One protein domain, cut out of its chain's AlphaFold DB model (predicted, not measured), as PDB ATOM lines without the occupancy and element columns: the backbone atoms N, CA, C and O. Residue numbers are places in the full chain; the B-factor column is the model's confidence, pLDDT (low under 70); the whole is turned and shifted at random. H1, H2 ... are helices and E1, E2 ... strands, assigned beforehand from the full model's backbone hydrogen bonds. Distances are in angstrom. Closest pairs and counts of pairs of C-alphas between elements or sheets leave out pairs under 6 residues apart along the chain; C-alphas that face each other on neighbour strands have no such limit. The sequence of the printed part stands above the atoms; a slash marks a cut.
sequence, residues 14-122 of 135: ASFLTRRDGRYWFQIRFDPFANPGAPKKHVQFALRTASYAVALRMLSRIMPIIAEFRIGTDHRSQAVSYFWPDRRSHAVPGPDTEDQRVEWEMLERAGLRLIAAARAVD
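What this domain is: This is residues 14 to 122 of the 135 residues of an uncharacterized protein of Methylosinus sp. R-45379 (UniProt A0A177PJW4). A small, strongly twisted sheet of three strands, E1, E2 and E3, has helix H1 packed over one face, while the longest helix, H3, crosses H1 at a steep tilt and runs along the edge strand E3. H2 covers the helices on the side away from the sheet and folds back into H3 as a helical hairpin; residues 33 to 38 stick out at one end and residues 93 to 99 at the other. The printed part has 109 residues, with three strands and then three helices along the chain; the sheet's order is E1, E2, E3, antiparallel, and the class is mixed, helices and strands. The whole is compact, with a radius of gyration of the C-alphas of 14.8 A, and only just flat, spanning 50 by 33 by 18 A.

Where its parts are: Find C-alpha 14 at (19.981, -2.014, -27.713); there E1 begins, residues 14 to 20. E2 is residues 23 to 29 and E3 residues 42 to 48, 19.7 A long. H1, residues 52 to 68, begins at C-alpha 52 at (18.012, 1.556, -40.584) and is 24.8 A long. H2, residues 75 to 90, is 23.2 A long. H3, residues 98 to 120, runs 33.0 A to C-alpha 120 at (5.297, -1.236, -17.636).

How they stand to each other: Start at the sheet, a meander, each strand the antiparallel neighbour of the one before. Between E1 and E2, look for N 15 and O 27, 2.8 A apart; between E2 and E3, N 26 and O 45 are 2.8 A apart, both within hydrogen-bond range. H1 and H3 are on one face of the sheet, as two layers, helices over strands. H1 is over E2 at a height over the sheet of 8.5 A, with the C-alphas of Tyr 24 and Ala 55, their closest, 6.7 A apart. H3 is over E3 and runs along the strands at 23 degrees on the local plane; the closest C-alphas, of Val 43 and Ala 118, are 6.4 A apart. H1 and H3 touch at a steep tilt of 54 degrees, the same way, closest at the C-alphas of Ile 62 and Gly 111, 5.6 A. H2 is not on the sheet; it touches H3 opposite ways, closest at the C-alphas of Ala 79 and Leu 112, 6.9 A, at a tilt of 38 degrees, only just steep. In H3 every O i to N i+4 pair is within hydrogen-bond range; H1 has 11 of 13 and H2 10 of 12.

The domain as a whole: The C-alphas of Gly 37 and Gly 94, the two farthest apart, are 50.1 A apart. The printed part has no cut, and the link from E2 to E3, residues 30 to 41, is long. Look for pLDDT under 70 at residues 30 to 41, 64 to 94 and 121 to 122; the mean of the printed part is 71.1.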
ATOM      1  N   ALA A  14      20.940  -1.737 -26.662       70.19
ATOM      2  CA  ALA A  14      19.981  -2.014 -27.713       70.19
ATOM      3  C   ALA A  14      20.564  -3.014 -28.720       70.19
ATOM      4  O   ALA A  14      21.725  -2.921 -29.112       70.19
ATOM      5  N   SER A  15      19.762  -3.983 -29.145       78.19
ATOM      6  CA  SER A  15      20.112  -4.953 -30.182       78.19
ATOM      7  C   SER A  15      19.026  -4.955 -31.245       78.19
ATOM      8  O   SER A  15      17.846  -5.051 -30.916       78.19
ATOM      9  N   PHE A  16      19.408  -4.832 -32.514       82.38
ATOM     10  CA  PHE A  16      18.468  -4.967 -33.621       82.38
ATOM     11  C   PHE A  16      17.925  -6.401 -33.673       82.38
ATOM     12  O   PHE A  16      18.691  -7.356 -33.563       82.38
ATOM     13  N   LEU A  17      16.607  -6.537 -33.819       79.50
ATOM     14  CA  LEU A  17      15.930  -7.828 -33.923       79.50
ATOM     15  C   LEU A  17      15.551  -8.139 -35.368       79.50
ATOM     16  O   LEU A  17      15.931  -9.172 -35.908       79.50
ATOM     17  N   THR A  18      14.744  -7.270 -35.977       84.56
ATOM     18  CA  THR A  18      14.167  -7.505 -37.303       84.56
ATOM     19  C   THR A  18      13.563  -6.230 -37.889       84.56
ATOM     20  O   THR A  18      13.302  -5.252 -37.179       84.56
ATOM     21  N   ARG A  19      13.295  -6.247 -39.196       86.19
ATOM     22  CA  ARG A  19      12.481  -5.245 -39.886       86.19
ATOM     23  C   ARG A  19      11.151  -5.878 -40.282       86.19
ATOM     24  O   ARG A  19      11.136  -6.860 -41.015       86.19
ATOM     25  N   ARG A  20      10.036  -5.295 -39.836       83.69
ATOM     26  CA  ARG A  20       8.680  -5.779 -40.144       83.69
ATOM     27  C   ARG A  20       7.712  -4.605 -40.265       83.69
ATOM     28  O   ARG A  20       7.780  -3.682 -39.457       83.69
ATOM     29  N   ASP A  21       6.848  -4.625 -41.278       84.56
ATOM     30  CA  ASP A  21       5.788  -3.624 -41.504       84.56
ATOM     31  C   ASP A  21       6.304  -2.169 -41.533       84.56
ATOM     32  O   ASP A  21       5.720  -1.250 -40.954       84.56
ATOM     33  N   GLY A  22       7.467  -1.958 -42.161       79.31
ATOM     34  CA  GLY A  22       8.116  -0.642 -42.232       79.31
ATOM     35  C   GLY A  22       8.691  -0.142 -40.900       79.31
ATOM     36  O   GLY A  22       8.979   1.048 -40.766       79.31
ATOM     37  N   ARG A  23       8.855  -1.023 -39.907       82.56
ATOM     38  CA  ARG A  23       9.433  -0.708 -38.596       82.56
ATOM     39  C   ARG A  23      10.710  -1.496 -38.351       82.56
ATOM     40  O   ARG A  23      10.800  -2.671 -38.703       82.56
ATOM     41  N   TYR A  24      11.668  -0.845 -37.706       82.75
ATOM     42  CA  TYR A  24      12.888  -1.450 -37.191       82.75
ATOM     43  C   TYR A  24      12.692  -1.765 -35.713       82.75
ATOM     44  O   TYR A  24      12.446  -0.859 -34.914       82.75
ATOM     45  N   TRP A  25      12.759  -3.047 -35.371       83.06
ATOM     46  CA  TRP A  25      12.570  -3.536 -34.011       83.06
ATOM     47  C   TRP A  25      13.909  -3.690 -33.304       83.06
ATOM     48  O   TRP A  25      14.845  -4.287 -33.837       83.06
ATOM     49  N   PHE A  26      13.964  -3.192 -32.077       82.25
ATOM     50  CA  PHE A  26      15.119  -3.245 -31.201       82.25
ATOM     51  C   PHE A  26      14.718  -3.870 -29.869       82.25
ATOM     52  O   PHE A  26      13.660  -3.567 -29.323       82.25
ATOM     53  N   GLN A  27      15.571  -4.728 -29.328       81.06
ATOM     54  CA  GLN A  27      15.485  -5.180 -27.949       81.06
ATOM     55  C   GLN A  27      16.431  -4.346 -27.105       81.06
ATOM     56  O   GLN A  27      17.636  -4.340 -27.343       81.06
ATOM     57  N   ILE A  28      15.888  -3.683 -26.099       77.38
ATOM     58  CA  ILE A  28      16.643  -2.870 -25.161       77.38
ATOM     59  C   ILE A  28      16.732  -3.661 -23.873       77.38
ATOM     60  O   ILE A  28      15.724  -3.959 -23.232       77.38
ATOM     61  N   ARG A  29      17.952  -4.080 -23.551       73.50
ATOM     62  CA  ARG A  29      18.265  -4.763 -22.304       73.50
ATOM     63  C   ARG A  29      18.691  -3.720 -21.308       73.50
ATOM     64  O   ARG A  29      19.641  -2.981 -21.565       73.50
ATOM     65  N   PHE A  30      18.003  -3.705 -20.186       67.50
ATOM     66  CA  PHE A  30      18.400  -2.861 -19.096       67.50
ATOM     67  C   PHE A  30      19.185  -3.667 -18.073       67.50
ATOM     68  O   PHE A  30      18.786  -4.779 -17.710       67.50
ATOM     69  N   ASP A  31      20.301  -3.110 -17.617       61.00
ATOM     70  CA  ASP A  31      21.071  -3.738 -16.558       61.00
ATOM     71  C   ASP A  31      20.353  -3.556 -15.210       61.00
ATOM     72  O   ASP A  31      19.717  -2.523 -14.969       61.00
ATOM     73  N   PRO A  32      20.382  -4.570 -14.329       55.91
ATOM     74  CA  PRO A  32      19.748  -4.478 -13.026       55.91
ATOM     75  C   PRO A  32      20.484  -3.433 -12.183       55.91
ATOM     76  O   PRO A  32      21.576  -3.672 -11.676       55.91
ATOM     77  N   PHE A  33      19.859  -2.266 -12.044       52.44
ATOM     78  CA  PHE A  33      20.440  -1.061 -11.450       52.44
ATOM     79  C   PHE A  33      20.822  -1.209  -9.964       52.44
ATOM     80  O   PHE A  33      21.607  -0.421  -9.450       52.44
ATOM     81  N   ALA A  34      20.274  -2.212  -9.263       46.03
ATOM     82  CA  ALA A  34      20.413  -2.329  -7.810       46.03
ATOM     83  C   ALA A  34      20.559  -3.762  -7.266       46.03
ATOM     84  O   ALA A  34      20.855  -3.925  -6.087       46.03
ATOM     85  N   ASN A  35      20.344  -4.809  -8.073       48.22
ATOM     86  CA  ASN A  35      20.349  -6.179  -7.558       48.22
ATOM     87  C   ASN A  35      20.931  -7.174  -8.581       48.22
ATOM     88  O   ASN A  35      20.238  -7.529  -9.538       48.22
ATOM     89  N   PRO A  36      22.179  -7.649  -8.400       54.34
ATOM     90  CA  PRO A  36      22.856  -8.560  -9.330       54.34
ATOM     91  C   PRO A  36      22.123  -9.892  -9.572       54.34
ATOM     92  O   PRO A  36      22.438 -10.583 -10.537       54.34
ATOM     93  N   GLY A  37      21.158 -10.248  -8.713       53.69
ATOM     94  CA  GLY A  37      20.313 -11.439  -8.842       53.69
ATOM     95  C   GLY A  37      18.926 -11.196  -9.450       53.69
ATOM     96  O   GLY A  37      18.176 -12.152  -9.635       53.69
ATOM     97  N   ALA A  38      18.552  -9.949  -9.757       58.47
ATOM     98  CA  ALA A  38      17.252  -9.665 -10.363       58.47
ATOM     99  C   ALA A  38      17.196 -10.166 -11.820       58.47
ATOM    100  O   ALA A  38      18.183 -10.046 -12.558       58.47
ATOM    101  N   PRO A  39      16.043 -10.691 -12.277       61.06
ATOM    102  CA  PRO A  39      15.883 -11.108 -13.661       61.06
ATOM    103  C   PRO A  39      16.122  -9.922 -14.601       61.06
ATOM    104  O   PRO A  39      15.612  -8.819 -14.388       61.06
ATOM    105  N   LYS A  40      16.899 -10.155 -15.665       64.50
ATOM    106  CA  LYS A  40      17.164  -9.143 -16.694       64.50
ATOM    107  C   LYS A  40      15.848  -8.736 -17.355       64.50
ATOM    108  O   LYS A  40      15.230  -9.533 -18.061       64.50
ATOM    109  N   LYS A  41      15.448  -7.482 -17.160       68.38
ATOM    110  CA  LYS A  41      14.275  -6.898 -17.812       68.38
ATOM    111  C   LYS A  41      14.681  -6.370 -19.186       68.38
ATOM    112  O   LYS A  41      15.750  -5.782 -19.360       68.38
ATOM    113  N   HIS A  42      13.842  -6.613 -20.182       71.94
ATOM    114  CA  HIS A  42      14.048  -6.097 -21.526       71.94
ATOM    115  C   HIS A  42      12.745  -5.537 -22.073       71.94
ATOM    116  O   HIS A  42      11.665  -6.024 -21.753       71.94
ATOM    117  N   VAL A  43      12.868  -4.521 -22.918       72.62
ATOM    118  CA  VAL A  43      11.750  -3.935 -23.648       72.62
ATOM    119  C   VAL A  43      12.021  -4.088 -25.132       72.62
ATOM    120  O   VAL A  43      13.137  -3.858 -25.597       72.62
ATOM    121  N   GLN A  44      11.001  -4.488 -25.885       77.19
ATOM    122  CA  GLN A  44      11.036  -4.414 -27.338       77.19
ATOM    123  C   GLN A  44      10.477  -3.068 -27.783       77.19
ATOM    124  O   GLN A  44       9.427  -2.628 -27.320       77.19
ATOM    125  N   PHE A  45      11.190  -2.414 -28.688       78.75
ATOM    126  CA  PHE A  45      10.890  -1.071 -29.142       78.75
ATOM    127  C   PHE A  45      10.986  -0.990 -30.659       78.75
ATOM    128  O   PHE A  45      11.962  -1.446 -31.250       78.75
ATOM    129  N   ALA A  46       9.971  -0.412 -31.297       80.56
ATOM    130  CA  ALA A  46       9.895  -0.323 -32.748       80.56
ATOM    131  C   ALA A  46       9.947   1.134 -33.209       80.56
ATOM    132  O   ALA A  46       9.101   1.944 -32.827       80.56
ATOM    133  N   LEU A  47      10.888   1.439 -34.100       81.25
ATOM    134  CA  LEU A  47      10.989   2.730 -34.773       81.25
ATOM    135  C   LEU A  47      10.473   2.608 -36.205       81.25
ATOM    136  O   LEU A  47      10.979   1.810 -36.995       81.25
ATOM    137  N   ARG A  48       9.458   3.405 -36.553       81.19
ATOM    138  CA  ARG A  48       8.977   3.522 -37.934       81.19
ATOM    139  C   ARG A  48       9.777   4.611 -38.635       81.19
ATOM    140  O   ARG A  48       9.581   5.786 -38.355       81.19
ATOM    141  N   THR A  49      10.662   4.218 -39.536       79.06
ATOM    142  CA  THR A  49      11.480   5.142 -40.328       79.06
ATOM    143  C   THR A  49      11.847   4.503 -41.664       79.06
ATOM    144  O   THR A  49      11.759   3.283 -41.822       79.06
ATOM    145  N   ALA A  50      12.228   5.327 -42.639       76.75
ATOM    146  CA  ALA A  50      12.563   4.896 -43.991       76.75
ATOM    147  C   ALA A  50      13.876   4.095 -44.066       76.75
ATOM    148  O   ALA A  50      14.044   3.289 -44.979       76.75
ATOM    149  N   SER A  51      14.793   4.282 -43.106       83.50
ATOM    150  CA  SER A  51      16.139   3.694 -43.140       83.50
ATOM    151  C   SER A  51      16.614   3.211 -41.771       83.50
ATOM    152  O   SER A  51      16.367   3.840 -40.741       83.50
ATOM    153  N   TYR A  52      17.375   2.114 -41.776       79.12
ATOM    154  CA  TYR A  52      18.012   1.556 -40.584       79.12
ATOM    155  C   TYR A  52      19.002   2.536 -39.944       79.12
ATOM    156  O   TYR A  52      19.054   2.642 -38.722       79.12
ATOM    157  N   ALA A  53      19.743   3.296 -40.756       80.00
ATOM    158  CA  ALA A  53      20.699   4.284 -40.258       80.00
ATOM    159  C   ALA A  53      19.998   5.386 -39.448       80.00
ATOM    160  O   ALA A  53      20.469   5.781 -38.384       80.00
ATOM    161  N   VAL A  54      18.822   5.825 -39.912       79.75
ATOM    162  CA  VAL A  54      17.983   6.786 -39.182       79.75
ATOM    163  C   VAL A  54      17.449   6.155 -37.896       79.75
ATOM    164  O   VAL A  54      17.470   6.800 -36.852       79.75
ATOM    165  N   ALA A  55      17.040   4.882 -37.938       80.75
ATOM    166  CA  ALA A  55      16.575   4.165 -36.751       80.75
ATOM    167  C   ALA A  55      17.668   4.067 -35.674       80.75
ATOM    168  O   ALA A  55      17.400   4.329 -34.505       80.75
ATOM    169  N   LEU A  56      18.904   3.742 -36.069       80.69
ATOM    170  CA  LEU A  56      20.050   3.699 -35.161       80.69
ATOM    171  C   LEU A  56      20.388   5.075 -34.592       80.69
ATOM    172  O   LEU A  56      20.590   5.179 -33.387       80.69
ATOM    173  N   ARG A  57      20.404   6.126 -35.424       78.56
ATOM    174  CA  ARG A  57      20.659   7.502 -34.970       78.56
ATOM    175  C   ARG A  57      19.609   7.979 -33.966       78.56
ATOM    176  O   ARG A  57      19.938   8.610 -32.965       78.56
ATOM    177  N   MET A  58      18.338   7.659 -34.215       78.12
ATOM    178  CA  MET A  58      17.257   7.962 -33.279       78.12
ATOM    179  C   MET A  58      17.446   7.212 -31.962       78.12
ATOM    180  O   MET A  58      17.367   7.801 -30.887       78.12
ATOM    181  N   LEU A  59      17.751   5.918 -32.043       78.75
ATOM    182  CA  LEU A  59      17.979   5.096 -30.866       78.75
ATOM    183  C   LEU A  59      19.181   5.591 -30.053       78.75
ATOM    184  O   LEU A  59      19.068   5.708 -28.840       78.75
ATOM    185  N   SER A  60      20.293   5.967 -30.692       76.25
ATOM    186  CA  SER A  60      21.467   6.505 -29.992       76.25
ATOM    187  C   SER A  60      21.198   7.822 -29.267       76.25
ATOM    188  O   SER A  60      21.866   8.091 -28.279       76.25
ATOM    189  N   ARG A  61      20.223   8.623 -29.720       75.38
ATOM    190  CA  ARG A  61      19.794   9.853 -29.030       75.38
ATOM    191  C   ARG A  61      18.847   9.581 -27.862       75.38
ATOM    192  O   ARG A  61      18.928  10.224 -26.826       75.38
ATOM    193  N   ILE A  62      17.964   8.599 -28.011       75.06
ATOM    194  CA  ILE A  62      16.973   8.246 -26.985       75.06
ATOM    195  C   ILE A  62      17.611   7.472 -25.821       75.06
ATOM    196  O   ILE A  62      17.204   7.620 -24.671       75.06
ATOM    197  N   MET A  63      18.607   6.631 -26.102       72.12
ATOM    198  CA  MET A  63      19.202   5.725 -25.115       72.12
ATOM    199  C   MET A  63      19.863   6.430 -23.914       72.12
ATOM    200  O   MET A  63      19.587   6.001 -22.793       72.12
ATOM    201  N   PRO A  64      20.671   7.498 -24.080       67.50
ATOM    202  CA  PRO A  64      21.224   8.258 -22.956       67.50
ATOM    203  C   PRO A  64      20.136   8.871 -22.075       67.50
ATOM    204  O   PRO A  64      20.192   8.757 -20.855       67.50
ATOM    205  N   ILE A  65      19.091   9.422 -22.700       66.50
ATOM    206  CA  ILE A  65      17.962  10.033 -21.990       66.50
ATOM    207  C   ILE A  65      17.320   9.007 -21.071       66.50
ATOM    208  O   ILE A  65      17.067   9.292 -19.914       66.50
ATOM    209  N   ILE A  66      17.131   7.783 -21.554       65.50
ATOM    210  CA  ILE A  66      16.534   6.698 -20.775       65.50
ATOM    211  C   ILE A  66      17.494   6.134 -19.737       65.50
ATOM    212  O   ILE A  66      17.048   5.693 -18.687       65.50
ATOM    213  N   ALA A  67      18.799   6.137 -19.987       62.50
ATOM    214  CA  ALA A  67      19.761   5.725 -18.972       62.50
ATOM    215  C   ALA A  67      19.731   6.663 -17.752       62.50
ATOM    216  O   ALA A  67      19.875   6.198 -16.623       62.50
ATOM    217  N   GLU A  68      19.511   7.959 -17.975       55.72
ATOM    218  CA  GLU A  68      19.513   8.998 -16.934       55.72
ATOM    219  C   GLU A  68      18.125   9.326 -16.372       55.72
ATOM    220  O   GLU A  68      18.006  10.048 -15.377       55.72
ATOM    221  N   PHE A  69      17.069   8.814 -17.003       55.31
ATOM    222  CA  PHE A  69      15.707   9.180 -16.668       55.31
ATOM    223  C   PHE A  69      15.339   8.706 -15.252       55.31
ATOM    224  O   PHE A  69      15.452   7.536 -14.903       55.31
ATOM    225  N   ARG A  70      14.883   9.628 -14.406       54.78
ATOM    226  CA  ARG A  70      14.416   9.317 -13.049       54.78
ATOM    227  C   ARG A  70      12.902   9.214 -13.100       54.78
ATOM    228  O   ARG A  70      12.248  10.156 -13.527       54.78
ATOM    229  N   ILE A  71      12.318   8.090 -12.689       50.31
ATOM    230  CA  ILE A  71      10.855   7.949 -12.708       50.31
ATOM    231  C   ILE A  71      10.248   8.796 -11.576       50.31
ATOM    232  O   ILE A  71      10.139   8.346 -10.439       50.31
ATOM    233  N   GLY A  72       9.848  10.029 -11.899       49.56
ATOM    234  CA  GLY A  72       8.945  10.850 -11.093       49.56
ATOM    235  C   GLY A  72       7.471  10.636 -11.460       49.56
ATOM    236  O   GLY A  72       7.133  10.003 -12.468       49.56
ATOM    237  N   THR A  73       6.562  11.188 -10.653       52.88
ATOM    238  CA  THR A  73       5.118  11.222 -10.954       52.88
ATOM    239  C   THR A  73       4.834  11.940 -12.280       52.88
ATOM    240  O   THR A  73       3.982  11.486 -13.044       52.88
ATOM    241  N   ASP A  74       5.632  12.958 -12.625       62.53
ATOM    242  CA  ASP A  74       5.545  13.711 -13.883       62.53
ATOM    243  C   ASP A  74       6.656  13.361 -14.895       62.53
ATOM    244  O   ASP A  74       7.516  14.159 -15.273       62.53
ATOM    245  N   HIS A  75       6.640  12.111 -15.344       60.22
ATOM    246  CA  HIS A  75       7.611  11.592 -16.303       60.22
ATOM    247  C   HIS A  75       7.559  12.269 -17.691       60.22
ATOM    248  O   HIS A  75       8.558  12.292 -18.408       60.22
ATOM    249  N   ARG A  76       6.417  12.833 -18.098       64.81
ATOM    250  CA  ARG A  76       6.304  13.494 -19.404       64.81
ATOM    251  C   ARG A  76       7.076  14.809 -19.412       64.81
ATOM    252  O   ARG A  76       7.920  14.996 -20.287       64.81
ATOM    253  N   SER A  77       6.841  15.681 -18.432       64.94
ATOM    254  CA  SER A  77       7.534  16.972 -18.352       64.94
ATOM    255  C   SER A  77       9.035  16.797 -18.125       64.94
ATOM    256  O   SER A  77       9.840  17.515 -18.716       64.94
ATOM    257  N   GLN A  78       9.431  15.794 -17.334       64.25
ATOM    258  CA  GLN A  78      10.843  15.457 -17.158       64.25
ATOM    259  C   GLN A  78      11.480  15.005 -18.473       64.25
ATOM    260  O   GLN A  78      12.556  15.483 -18.813       64.25
ATOM    261  N   ALA A  79      10.812  14.145 -19.249       64.25
ATOM    262  CA  ALA A  79      11.377  13.635 -20.496       64.25
ATOM    263  C   ALA A  79      11.594  14.777 -21.492       64.25
ATOM    264  O   ALA A  79      12.684  14.915 -22.040       64.25
ATOM    265  N   VAL A  80      10.593  15.649 -21.645       67.38
ATOM    266  CA  VAL A  80      10.669  16.860 -22.479       67.38
ATOM    267  C   VAL A  80      11.828  17.767 -22.052       67.38
ATOM    268  O   VAL A  80      12.577  18.241 -22.905       67.38
ATOM    269  N   SER A  81      12.030  17.959 -20.744       66.56
ATOM    270  CA  SER A  81      13.153  18.742 -20.212       66.56
ATOM    271  C   SER A  81      14.519  18.149 -20.585       66.56
ATOM    272  O   SER A  81      15.441  18.898 -20.887       66.56
ATOM    273  N   TYR A  82      14.648  16.819 -20.652       65.06
ATOM    274  CA  TYR A  82      15.880  16.149 -21.093       65.06
ATOM    275  C   TYR A  82      16.107  16.208 -22.611       65.06
ATOM    276  O   TYR A  82      17.252  16.308 -23.047       65.06
ATOM    277  N   PHE A  83      15.047  16.195 -23.427       67.62
ATOM    278  CA  PHE A  83      15.179  16.391 -24.881       67.62
ATOM    279  C   PHE A  83      15.602  17.823 -25.241       67.62
ATOM    280  O   PHE A  83      16.156  18.053 -26.315       67.62
ATOM    281  N   TRP A  84      15.362  18.800 -24.362       67.75
ATOM    282  CA  TRP A  84      15.594  20.215 -24.659       67.75
ATOM    283  C   TRP A  84      17.081  20.610 -24.802       67.75
ATOM    284  O   TRP A  84      17.414  21.297 -25.773       67.75
ATOM    285  N   PRO A  85      18.006  20.192 -23.911       65.75
ATOM    286  CA  PRO A  85      19.442  20.385 -24.110       65.75
ATOM    287  C   PRO A  85      19.983  19.698 -25.367       65.75
ATOM    288  O   PRO A  85      20.775  20.311 -26.078       65.75
ATOM    289  N   ASP A  86      19.530  18.473 -25.669       66.56
ATOM    290  CA  ASP A  86      19.949  17.722 -26.867       66.56
ATOM    291  C   ASP A  86      19.467  18.405 -28.157       66.56
ATOM    292  O   ASP A  86      20.194  18.525 -29.144       66.56
ATOM    293  N   ARG A  87      18.254  18.968 -28.122       68.31
ATOM    294  CA  ARG A  87      17.746  19.813 -29.202       68.31
ATOM    295  C   ARG A  87      18.621  21.041 -29.426       68.31
ATOM    296  O   ARG A  87      18.906  21.363 -30.574       68.31
ATOM    297  N   ARG A  88      19.075  21.714 -28.362       66.00
ATOM    298  CA  ARG A  88      19.967  22.882 -28.490       66.00
ATOM    299  C   ARG A  88      21.366  22.524 -28.979       66.00
ATOM    300  O   ARG A  88      21.916  23.286 -29.764       66.00
ATOM    301  N   SER A  89      21.952  21.419 -28.522       64.56
ATOM    302  CA  SER A  89      23.312  21.017 -28.920       64.56
ATOM    303  C   SER A  89      23.399  20.619 -30.396       64.56
ATOM    304  O   SER A  89      24.459  20.731 -31.010       64.56
ATOM    305  N   HIS A  90      22.280  20.174 -30.968       63.53
ATOM    306  CA  HIS A  90      22.161  19.775 -32.366       63.53
ATOM    307  C   HIS A  90      21.446  20.796 -33.258       63.53
ATOM    308  O   HIS A  90      21.345  20.569 -34.466       63.53
ATOM    309  N   ALA A  91      20.959  21.901 -32.690       62.19
ATOM    310  CA  ALA A  91      20.396  22.995 -33.463       62.19
ATOM    311  C   ALA A  91      21.512  23.684 -34.256       62.19
ATOM    312  O   ALA A  91      22.523  24.126 -33.708       62.19
ATOM    313  N   VAL A  92      21.323  23.772 -35.570       65.50
ATOM    314  CA  VAL A  92      22.156  24.618 -36.431       65.50
ATOM    315  C   VAL A  92      21.747  26.076 -36.168       65.50
ATOM    316  O   VAL A  92      20.557  26.319 -35.966       65.50
ATOM    317  N   PRO A  93      22.670  27.057 -36.153       60.38
ATOM    318  CA  PRO A  93      22.295  28.459 -35.999       60.38
ATOM    319  C   PRO A  93      21.251  28.877 -37.045       60.38
ATOM    320  O   PRO A  93      21.514  28.815 -38.245       60.38
ATOM    321  N   GLY A  94      20.072  29.293 -36.583       65.31
ATOM    322  CA  GLY A  94      18.931  29.643 -37.430       65.31
ATOM    323  C   GLY A  94      17.611  29.083 -36.885       65.31
ATOM    324  O   GLY A  94      17.617  28.353 -35.894       65.31
ATOM    325  N   PRO A  95      16.464  29.453 -37.482       70.81
ATOM    326  CA  PRO A  95      15.191  28.813 -37.170       70.81
ATOM    327  C   PRO A  95      15.222  27.338 -37.591       70.81
ATOM    328  O   PRO A  95      15.761  27.009 -38.650       70.81
ATOM    329  N   ASP A  96      14.618  26.467 -36.780       73.94
ATOM    330  CA  ASP A  96      14.505  25.044 -37.104       73.94
ATOM    331  C   ASP A  96      13.798  24.860 -38.455       73.94
ATOM    332  O   ASP A  96      12.732  25.438 -38.700       73.94
ATOM    333  N   THR A  97      14.356  24.012 -39.315       80.25
ATOM    334  CA  THR A  97      13.660  23.584 -40.532       80.25
ATOM    335  C   THR A  97      12.487  22.670 -40.175       80.25
ATOM    336  O   THR A  97      12.471  22.030 -39.122       80.25
ATOM    337  N   GLU A  98      11.493  22.565 -41.058       78.38
ATOM    338  CA  GLU A  98      10.347  21.674 -40.824       78.38
ATOM    339  C   GLU A  98      10.790  20.213 -40.636       78.38
ATOM    340  O   GLU A  98      10.315  19.528 -39.732       78.38
ATOM    341  N   ASP A  99      11.795  19.769 -41.394       73.75
ATOM    342  CA  ASP A  99      12.382  18.435 -41.245       73.75
ATOM    343  C   ASP A  99      13.010  18.225 -39.858       73.75
ATOM    344  O   ASP A  99      12.854  17.158 -39.261       73.75
ATOM    345  N   GLN A 100      13.681  19.245 -39.310       72.44
ATOM    346  CA  GLN A 100      14.240  19.193 -37.956       72.44
ATOM    347  C   GLN A 100      13.131  19.124 -36.904       72.44
ATOM    348  O   GLN A 100      13.227  18.337 -35.964       72.44
ATOM    349  N   ARG A 101      12.051  19.897 -37.066       77.31
ATOM    350  CA  ARG A 101      10.898  19.862 -36.150       77.31
ATOM    351  C   ARG A 101      10.231  18.489 -36.148       77.31
ATOM    352  O   ARG A 101       9.999  17.934 -35.075       77.31
ATOM    353  N   VAL A 102      10.002  17.910 -37.326       78.31
ATOM    354  CA  VAL A 102       9.441  16.560 -37.472       78.31
ATOM    355  C   VAL A 102      10.371  15.510 -36.856       78.31
ATOM    356  O   VAL A 102       9.897  14.619 -36.148       78.31
ATOM    357  N   GLU A 103      11.689  15.612 -37.060       76.06
ATOM    358  CA  GLU A 103      12.660  14.712 -36.424       76.06
ATOM    359  C   GLU A 103      12.591  14.799 -34.889       76.06
ATOM    360  O   GLU A 103      12.568  13.760 -34.220       76.06
ATOM    361  N   TRP A 104      12.481  16.005 -34.324       77.12
ATOM    362  CA  TRP A 104      12.356  16.200 -32.877       77.12
ATOM    363  C   TRP A 104      11.050  15.652 -32.309       77.12
ATOM    364  O   TRP A 104      11.079  14.948 -31.299       77.12
ATOM    365  N   GLU A 105       9.919  15.889 -32.969       79.75
ATOM    366  CA  GLU A 105       8.640  15.310 -32.549       79.75
ATOM    367  C   GLU A 105       8.669  13.777 -32.586       79.75
ATOM    368  O   GLU A 105       8.114  13.105 -31.709       79.75
ATOM    369  N   MET A 106       9.328  13.198 -33.595       77.69
ATOM    370  CA  MET A 106       9.518  11.753 -33.680       77.69
ATOM    371  C   MET A 106      10.389  11.230 -32.535       77.69
ATOM    372  O   MET A 106      10.033  10.213 -31.933       77.69
ATOM    373  N   LEU A 107      11.490  11.916 -32.212       76.44
ATOM    374  CA  LEU A 107      12.388  11.570 -31.105       76.44
ATOM    375  C   LEU A 107      11.681  11.642 -29.749       76.44
ATOM    376  O   LEU A 107      11.752  10.683 -28.980       76.44
ATOM    377  N   GLU A 108      10.940  12.719 -29.484       78.62
ATOM    378  CA  GLU A 108      10.188  12.897 -28.239       78.62
ATOM    379  C   GLU A 108       9.137  11.790 -28.072       78.62
ATOM    380  O   GLU A 108       9.087  11.106 -27.046       78.62
ATOM    381  N   ARG A 109       8.332  11.529 -29.114       79.81
ATOM    382  CA  ARG A 109       7.318  10.458 -29.093       79.81
ATOM    383  C   ARG A 109       7.946   9.082 -28.887       79.81
ATOM    384  O   ARG A 109       7.381   8.249 -28.173       79.81
ATOM    385  N   ALA A 110       9.078   8.821 -29.531       76.94
ATOM    386  CA  ALA A 110       9.805   7.568 -29.409       76.94
ATOM    387  C   ALA A 110      10.357   7.379 -27.985       76.94
ATOM    388  O   ALA A 110      10.146   6.324 -27.382       76.94
ATOM    389  N   GLY A 111      10.969   8.415 -27.417       77.25
ATOM    390  CA  GLY A 111      11.462   8.412 -26.046       77.25
ATOM    391  C   GLY A 111      10.365   8.216 -25.004       77.25
ATOM    392  O   GLY A 111      10.474   7.322 -24.167       77.25
ATOM    393  N   LEU A 112       9.263   8.968 -25.102       77.81
ATOM    394  CA  LEU A 112       8.115   8.834 -24.198       77.81
ATOM    395  C   LEU A 112       7.522   7.418 -24.217       77.81
ATOM    396  O   LEU A 112       7.219   6.854 -23.164       77.81
ATOM    397  N   ARG A 113       7.394   6.808 -25.402       77.25
ATOM    398  CA  ARG A 113       6.913   5.421 -25.537       77.25
ATOM    399  C   ARG A 113       7.842   4.422 -24.870       77.25
ATOM    400  O   ARG A 113       7.370   3.462 -24.266       77.25
ATOM    401  N   LEU A 114       9.147   4.631 -24.987       74.00
ATOM    402  CA  LEU A 114      10.115   3.720 -24.407       74.00
ATOM    403  C   LEU A 114      10.198   3.861 -22.881       74.00
ATOM    404  O   LEU A 114      10.261   2.845 -22.193       74.00
ATOM    405  N   ILE A 115      10.086   5.083 -22.349       75.31
ATOM    406  CA  ILE A 115       9.923   5.337 -20.908       75.31
ATOM    407  C   ILE A 115       8.675   4.617 -20.382       75.31
ATOM    408  O   ILE A 115       8.754   3.893 -19.392       75.31
ATOM    409  N   ALA A 116       7.533   4.757 -21.063       74.25
ATOM    410  CA  ALA A 116       6.296   4.084 -20.675       74.25
ATOM    411  C   ALA A 116       6.435   2.551 -20.690       74.25
ATOM    412  O   ALA A 116       6.016   1.881 -19.748       74.25
ATOM    413  N   ALA A 117       7.069   1.992 -21.722       70.88
ATOM    414  CA  ALA A 117       7.293   0.553 -21.830       70.88
ATOM    415  C   ALA A 117       8.256   0.022 -20.755       70.88
ATOM    416  O   ALA A 117       8.031  -1.050 -20.197       70.88
ATOM    417  N   ALA A 118       9.292   0.786 -20.410       72.69
ATOM    418  CA  ALA A 118      10.199   0.453 -19.318       72.69
ATOM    419  C   ALA A 118       9.513   0.533 -17.942       72.69
ATOM    420  O   ALA A 118       9.734  -0.346 -17.109       72.69
ATOM    421  N   ARG A 119       8.605   1.500 -17.726       71.50
ATOM    422  CA  ARG A 119       7.736   1.526 -16.534       71.50
ATOM    423  C   ARG A 119       6.807   0.316 -16.467       71.50
ATOM    424  O   ARG A 119       6.636  -0.242 -15.392       71.50
ATOM    425  N   ALA A 120       6.227  -0.104 -17.592       70.38
ATOM    426  CA  ALA A 120       5.297  -1.236 -17.636       70.38
ATOM    427  C   ALA A 120       5.948  -2.568 -17.233       70.38
ATOM    428  O   ALA A 120       5.285  -3.432 -16.669       70.38
ATOM    429  N   VAL A 121       7.252  -2.730 -17.483       66.12
ATOM    430  CA  VAL A 121       8.015  -3.894 -17.007       66.12
ATOM    431  C   VAL A 121       8.620  -3.676 -15.619       66.12
ATOM    432  O   VAL A 121       9.410  -4.501 -15.162       66.12
ATOM    433  N   ASP A 122       8.274  -2.578 -14.939       66.19
ATOM    434  CA  ASP A 122       8.794  -2.200 -13.622       66.19
ATOM    435  C   ASP A 122      10.337  -2.113 -13.625       66.19
ATOM    436  O   ASP A 122      11.040  -2.528 -12.701       66.19
TER     437      ASP A 122